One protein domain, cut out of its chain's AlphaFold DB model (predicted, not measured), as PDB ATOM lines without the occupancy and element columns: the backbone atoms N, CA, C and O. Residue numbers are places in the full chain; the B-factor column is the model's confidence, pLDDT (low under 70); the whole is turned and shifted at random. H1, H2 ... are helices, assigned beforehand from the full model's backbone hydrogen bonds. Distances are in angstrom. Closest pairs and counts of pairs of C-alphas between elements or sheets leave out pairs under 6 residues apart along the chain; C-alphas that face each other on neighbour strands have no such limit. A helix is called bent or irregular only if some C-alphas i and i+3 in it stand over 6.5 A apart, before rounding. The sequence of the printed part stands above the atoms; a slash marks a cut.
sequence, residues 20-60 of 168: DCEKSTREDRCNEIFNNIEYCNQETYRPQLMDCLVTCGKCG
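Overview. This is residues 20 to 60 of the 168 residues of the protein "ShTK domain protein" of Ancylostoma caninum (UniProt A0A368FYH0). Three short helices make a loose U: H1 and H3 form its two arms, running nearly parallel as lines but in opposite senses, and H2 sits at the turn between them. The stretch before H1, residues 20 to 27, leads in from the far end of the long axis, and the stretch after H3, residues 50 to 60, winds back through the middle of the domain. The printed part has 41 residues with three named helices, H1, H2 and H3 in that order along the chain, and no named strand. The class is all helix, though under half of the residues, 18 of 41, are in named elements. The whole is compact, with a radius of gyration of the C-alphas of 9.1 A and spans of 26 by 19 by 15 A.

Arrangement. H3, residues 43 to 49, is the longest helix by residues. It is irregular: C-alphas 44 and 47 are 7.7 A apart, where about 5 A is found in a regular helix, and its line is a rough one. H2, residues 37 to 41, and H3 touch only at the corner by their link, and only just, with 3 pairs of C-alphas within 8 A. Their closest C-alphas are those of Cys 40 and Leu 49, 6.4 A apart. H1, residues 28 to 33, is close to H3 but not clearly touching it, with 2 pairs of C-alphas within 8 A. The closest C-alphas of these two are those of Ile 33 and Gln 48, 7.8 A apart. H1 and H3 stand at a shallow tilt of 5 degrees and run opposite ways, 12.8 A from centre to centre. H1 and H2 are only just apart, their closest C-alphas 8.3 A from each other. In H1 every O i to N i+4 pair is within hydrogen-bond range. In H2 0 of 1 such pairs are, beside 2 of 2 O i to N i+3 pairs, and in H3 1 of 3, beside 3 of 4.

Along the chain. H3 measures 9.3 A from its first to its last C-alpha, from Glu 43 at (-46.920, -8.689, 38.404) to Leu 49 at (-41.152, -8.333, 31.138). H2, Ile 37 to Asn 41, measures 7.9 A. H1 begins with C-alpha 28 at (-32.842, -16.819, 24.659), ends at Ile 33 and measures 9.0 A.

Size, cuts and confidence. The C-alphas of Lys 23 and Thr 44, the two farthest apart, are 26.5 A from each other. The first and last printed C-alphas, those of Asp 20 and Gly 60, are 12.2 A apart. The printed part has no cut. The links from H1 to H2 and from H2 to H3 are both tight, with 3 residues and 1 residue between the helices. The mean pLDDT of the printed part is 84.8, and one printed residue, Gly 60, is under 70.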
ATOM      1  N   ASP A  20     -35.382  -6.138  21.464       84.88
ATOM      2  CA  ASP A  20     -35.581  -4.922  20.683       84.88
ATOM      3  C   ASP A  20     -36.894  -5.041  19.907       84.88
ATOM      4  O   ASP A  20     -37.000  -5.806  18.947       84.88
ATOM      5  N   CYS A  21     -37.897  -4.271  20.328       79.06
ATOM      6  CA  CYS A  21     -39.216  -4.266  19.704       79.06
ATOM      7  C   CYS A  21     -39.222  -3.709  18.272       79.06
ATOM      8  O   CYS A  21     -40.075  -4.116  17.489       79.06
ATOM      9  N   GLU A  22     -38.301  -2.810  17.908       78.31
ATOM     10  CA  GLU A  22     -38.228  -2.269  16.542       78.31
ATOM     11  C   GLU A  22     -37.652  -3.307  15.580       78.31
ATOM     12  O   GLU A  22     -38.119  -3.459  14.451       78.31
ATOM     13  N   LYS A  23     -36.650  -4.058  16.047       77.94
ATOM     14  CA  LYS A  23     -35.976  -5.095  15.253       77.94
ATOM     15  C   LYS A  23     -36.595  -6.483  15.399       77.94
ATOM     16  O   LYS A  23     -36.166  -7.409  14.715       77.94
ATOM     17  N   SER A  24     -37.587  -6.636  16.278       71.38
ATOM     18  CA  SER A  24     -38.129  -7.937  16.695       71.38
ATOM     19  C   SER A  24     -37.045  -8.905  17.195       71.38
ATOM     20  O   SER A  24     -37.154 -10.120  17.019       71.38
ATOM     21  N   THR A  25     -35.986  -8.371  17.809       82.19
ATOM     22  CA  THR A  25     -34.877  -9.174  18.338       82.19
ATOM     23  C   THR A  25     -35.331  -9.895  19.597       82.19
ATOM     24  O   THR A  25     -35.819  -9.252  20.526       82.19
ATOM     25  N   ARG A  26     -35.139 -11.215  19.632       84.62
ATOM     26  CA  ARG A  26     -35.418 -12.063  20.795       84.62
ATOM     27  C   ARG A  26     -34.143 -12.432  21.531       84.62
ATOM     28  O   ARG A  26     -33.095 -12.570  20.907       84.62
ATOM     29  N   GLU A  27     -34.279 -12.663  22.827       89.00
ATOM     30  CA  GLU A  27     -33.194 -13.107  23.700       89.00
ATOM     31  C   GLU A  27     -33.527 -14.485  24.281       89.00
ATOM     32  O   GLU A  27     -34.618 -14.691  24.813       89.00
ATOM     33  N   ASP A  28     -32.586 -15.433  24.232       89.88
ATOM     34  CA  ASP A  28     -32.842 -16.819  24.659       89.88
ATOM     35  C   ASP A  28     -33.297 -16.909  26.121       89.88
ATOM     36  O   ASP A  28     -34.228 -17.651  26.443       89.88
ATOM     37  N   ARG A  29     -32.732 -16.064  26.996       91.69
ATOM     38  CA  ARG A  29     -33.137 -16.002  28.409       91.69
ATOM     39  C   ARG A  29     -34.620 -15.671  28.590       91.69
ATOM     40  O   ARG A  29     -35.219 -16.071  29.581       91.69
ATOM     41  N   CYS A  30     -35.211 -14.917  27.664       89.38
ATOM     42  CA  CYS A  30     -36.614 -14.536  27.746       89.38
ATOM     43  C   CYS A  30     -37.523 -15.741  27.499       89.38
ATOM     44  O   CYS A  30     -38.546 -15.853  28.168       89.38
ATOM     45  N   ASN A  31     -37.116 -16.683  26.642       86.88
ATOM     46  CA  ASN A  31     -37.844 -17.940  26.442       86.88
ATOM     47  C   ASN A  31     -37.802 -18.837  27.690       86.88
ATOM     48  O   ASN A  31     -38.766 -19.543  27.971       86.88
ATOM     49  N   GLU A  32     -36.701 -18.810  28.447       91.38
ATOM     50  CA  GLU A  32     -36.582 -19.565  29.700       91.38
ATOM     51  C   GLU A  32     -37.431 -18.949  30.819       91.38
ATOM     52  O   GLU A  32     -38.154 -19.667  31.511       91.38
ATOM     53  N   ILE A  33     -37.378 -17.620  30.972       91.44
ATOM     54  CA  ILE A  33     -38.153 -16.882  31.981       91.44
ATOM     55  C   ILE A  33     -39.655 -16.986  31.692       91.44
ATOM     56  O   ILE A  33     -40.442 -17.265  32.595       91.44
ATOM     57  N   PHE A  34     -40.050 -16.777  30.435       88.75
ATOM     58  CA  PHE A  34     -41.438 -16.796  29.972       88.75
ATOM     59  C   PHE A  34     -41.760 -18.089  29.219       88.75
ATOM     60  O   PHE A  34     -42.403 -18.081  28.172       88.75
ATOM     61  N   ASN A  35     -41.334 -19.223  29.781       85.88
ATOM     62  CA  ASN A  35     -41.664 -20.550  29.255       85.88
ATOM     63  C   ASN A  35     -43.174 -20.864  29.321       85.88
ATOM     64  O   ASN A  35     -43.668 -21.708  28.575       85.88
ATOM     65  N   ASN A  36     -43.905 -20.161  30.190       85.06
ATOM     66  CA  ASN A  36     -45.354 -20.071  30.207       85.06
ATOM     67  C   ASN A  36     -45.765 -18.631  29.871       85.06
ATOM     68  O   ASN A  36     -45.428 -17.688  30.591       85.06
ATOM     69  N   ILE A  37     -46.543 -18.468  28.799       74.88
ATOM     70  CA  ILE A  37     -47.018 -17.163  28.325       74.88
ATOM     71  C   ILE A  37     -47.905 -16.437  29.352       74.88
ATOM     72  O   ILE A  37     -48.006 -15.212  29.325       74.88
ATOM     73  N   GLU A  38     -48.519 -17.154  30.299       79.56
ATOM     74  CA  GLU A  38     -49.302 -16.549  31.383       79.56
ATOM     75  C   GLU A  38     -48.441 -15.675  32.304       79.56
ATOM     76  O   GLU A  38     -48.924 -14.656  32.804       79.56
ATOM     77  N   TYR A  39     -47.154 -16.004  32.472       86.69
ATOM     78  CA  TYR A  39     -46.220 -15.221  33.290       86.69
ATOM     79  C   TYR A  39     -46.032 -13.801  32.751       86.69
ATOM     80  O   TYR A  39     -45.806 -12.877  33.527       86.69
ATOM     81  N   CYS A  40     -46.237 -13.581  31.449       83.06
ATOM     82  CA  CYS A  40     -46.195 -12.253  30.832       83.06
ATOM     83  C   CYS A  40     -47.274 -11.284  31.347       83.06
ATOM     84  O   CYS A  40     -47.210 -10.090  31.053       83.06
ATOM     85  N   ASN A  41     -48.283 -11.784  32.068       80.62
ATOM     86  CA  ASN A  41     -49.350 -10.978  32.662       80.62
ATOM     87  C   ASN A  41     -49.275 -10.929  34.197       80.62
ATOM     88  O   ASN A  41     -50.115 -10.286  34.817       80.62
ATOM     89  N   GLN A  42     -48.297 -11.598  34.812       88.00
ATOM     90  CA  GLN A  42     -48.145 -11.632  36.265       88.00
ATOM     91  C   GLN A  42     -47.242 -10.494  36.750       88.00
ATOM     92  O   GLN A  42     -46.152 -10.274  36.221       88.00
ATOM     93  N   GLU A  43     -47.661  -9.813  37.817       88.88
ATOM     94  CA  GLU A  43     -46.920  -8.689  38.404       88.88
ATOM     95  C   GLU A  43     -45.506  -9.075  38.855       88.88
ATOM     96  O   GLU A  43     -44.564  -8.305  38.673       88.88
ATOM     97  N   THR A  44     -45.323 -10.292  39.375       92.31
ATOM     98  CA  THR A  44     -44.023 -10.788  39.854       92.31
ATOM     99  C   THR A  44     -42.956 -10.837  38.755       92.31
ATOM    100  O   THR A  44     -41.771 -10.702  39.054       92.31
ATOM    101  N   TYR A  45     -43.360 -10.979  37.489       91.25
ATOM    102  CA  TYR A  45     -42.457 -11.036  36.335       91.25
ATOM    103  C   TYR A  45     -42.304  -9.688  35.618       91.25
ATOM    104  O   TYR A  45     -41.630  -9.599  34.590       91.25
ATOM    105  N   ARG A  46     -42.919  -8.615  36.133       89.12
ATOM    106  CA  ARG A  46     -42.921  -7.295  35.490       89.12
ATOM    107  C   ARG A  46     -41.516  -6.720  35.240       89.12
ATOM    108  O   ARG A  46     -41.316  -6.169  34.157       89.12
ATOM    109  N   PRO A  47     -40.528  -6.858  36.146       90.69
ATOM    110  CA  PRO A  47     -39.168  -6.403  35.867       90.69
ATOM    111  C   PRO A  47     -38.560  -7.096  34.641       90.69
ATOM    112  O   PRO A  47     -38.036  -6.430  33.755       90.69
ATOM    113  N   GLN A  48     -38.699  -8.421  34.544       92.75
ATOM    114  CA  GLN A  48     -38.194  -9.214  33.422       92.75
ATOM    115  C   GLN A  48     -38.989  -8.943  32.141       92.75
ATOM    116  O   GLN A  48     -38.423  -8.935  31.051       92.75
ATOM    117  N   LEU A  49     -40.291  -8.674  32.265       88.94
ATOM    118  CA  LEU A  49     -41.152  -8.333  31.138       88.94
ATOM    119  C   LEU A  49     -40.634  -7.101  30.387       88.94
ATOM    120  O   LEU A  49     -40.697  -7.086  29.161       88.94
ATOM    121  N   MET A  50     -40.093  -6.094  31.088       88.62
ATOM    122  CA  MET A  50     -39.556  -4.885  30.441       88.62
ATOM    123  C   MET A  50     -38.371  -5.166  29.511       88.62
ATOM    124  O   MET A  50     -38.113  -4.364  28.607       88.62
ATOM    125  N   ASP A  51     -37.686  -6.291  29.707       90.75
ATOM    126  CA  ASP A  51     -36.590  -6.738  28.852       90.75
ATOM    127  C   ASP A  51     -37.013  -7.788  27.821       90.75
ATOM    128  O   ASP A  51     -36.278  -8.014  26.867       90.75
ATOM    129  N   CYS A  52     -38.179  -8.411  28.006       91.19
ATOM    130  CA  CYS A  52     -38.668  -9.558  27.237       91.19
ATOM    131  C   CYS A  52     -39.987  -9.259  26.498       91.19
ATOM    132  O   CYS A  52     -40.893 -10.095  26.386       91.19
ATOM    133  N   LEU A  53     -40.128  -8.018  26.029       85.81
ATOM    134  CA  LEU A  53     -41.354  -7.513  25.416       85.81
ATOM    135  C   LEU A  53     -41.701  -8.206  24.088       85.81
ATOM    136  O   LEU A  53     -42.889  -8.299  23.766       85.81
ATOM    137  N   VAL A  54     -40.712  -8.686  23.325       83.38
ATOM    138  CA  VAL A  54     -40.924  -9.398  22.053       83.38
ATOM    139  C   VAL A  54     -41.449 -10.803  22.336       83.38
ATOM    140  O   VAL A  54     -42.473 -11.189  21.773       83.38
ATOM    141  N   THR A  55     -40.805 -11.542  23.244       83.06
ATOM    142  CA  THR A  55     -41.219 -12.886  23.676       83.06
ATOM    143  C   THR A  55     -42.642 -12.873  24.227       83.06
ATOM    144  O   THR A  55     -43.463 -13.709  23.851       83.06
ATOM    145  N   CYS A  56     -42.981 -11.872  25.039       81.88
ATOM    146  CA  CYS A  56     -44.321 -11.725  25.601       81.88
ATOM    147  C   CYS A  56     -45.351 -11.081  24.656       81.88
ATOM    148  O   CYS A  56     -46.501 -10.882  25.055       81.88
ATOM    149  N   GLY A  57     -44.966 -10.686  23.437       75.25
ATOM    150  CA  GLY A  57     -45.851  -9.971  22.509       75.25
ATOM    151  C   GLY A  57     -46.362  -8.626  23.050       75.25
ATOM    152  O   GLY A  57     -47.378  -8.108  22.590       75.25
ATOM    153  N   LYS A  58     -45.677  -8.046  24.045       78.69
ATOM    154  CA  LYS A  58     -46.031  -6.782  24.715       78.69
ATOM    155  C   LYS A  58     -45.321  -5.571  24.115       78.69
ATOM    156  O   LYS A  58     -45.484  -4.457  24.611       78.69
ATOM    157  N   CYS A  59     -44.620  -5.745  22.996       76.12
ATOM    158  CA  CYS A  59     -44.103  -4.636  22.199       76.12
ATOM    159  C   CYS A  59     -45.198  -3.672  21.710       76.12
ATOM    160  O   CYS A  59     -44.861  -2.619  21.180       76.12
ATOM    161  N   GLY A  60     -46.486  -3.995  21.896       66.38
ATOM    162  CA  GLY A  60     -47.663  -3.214  21.510       66.38
ATOM    163  C   GLY A  60     -47.660  -1.736  21.892       66.38
ATOM    164  O   GLY A  60     -48.218  -0.935  21.154       66.38
TER     165      GLY A  60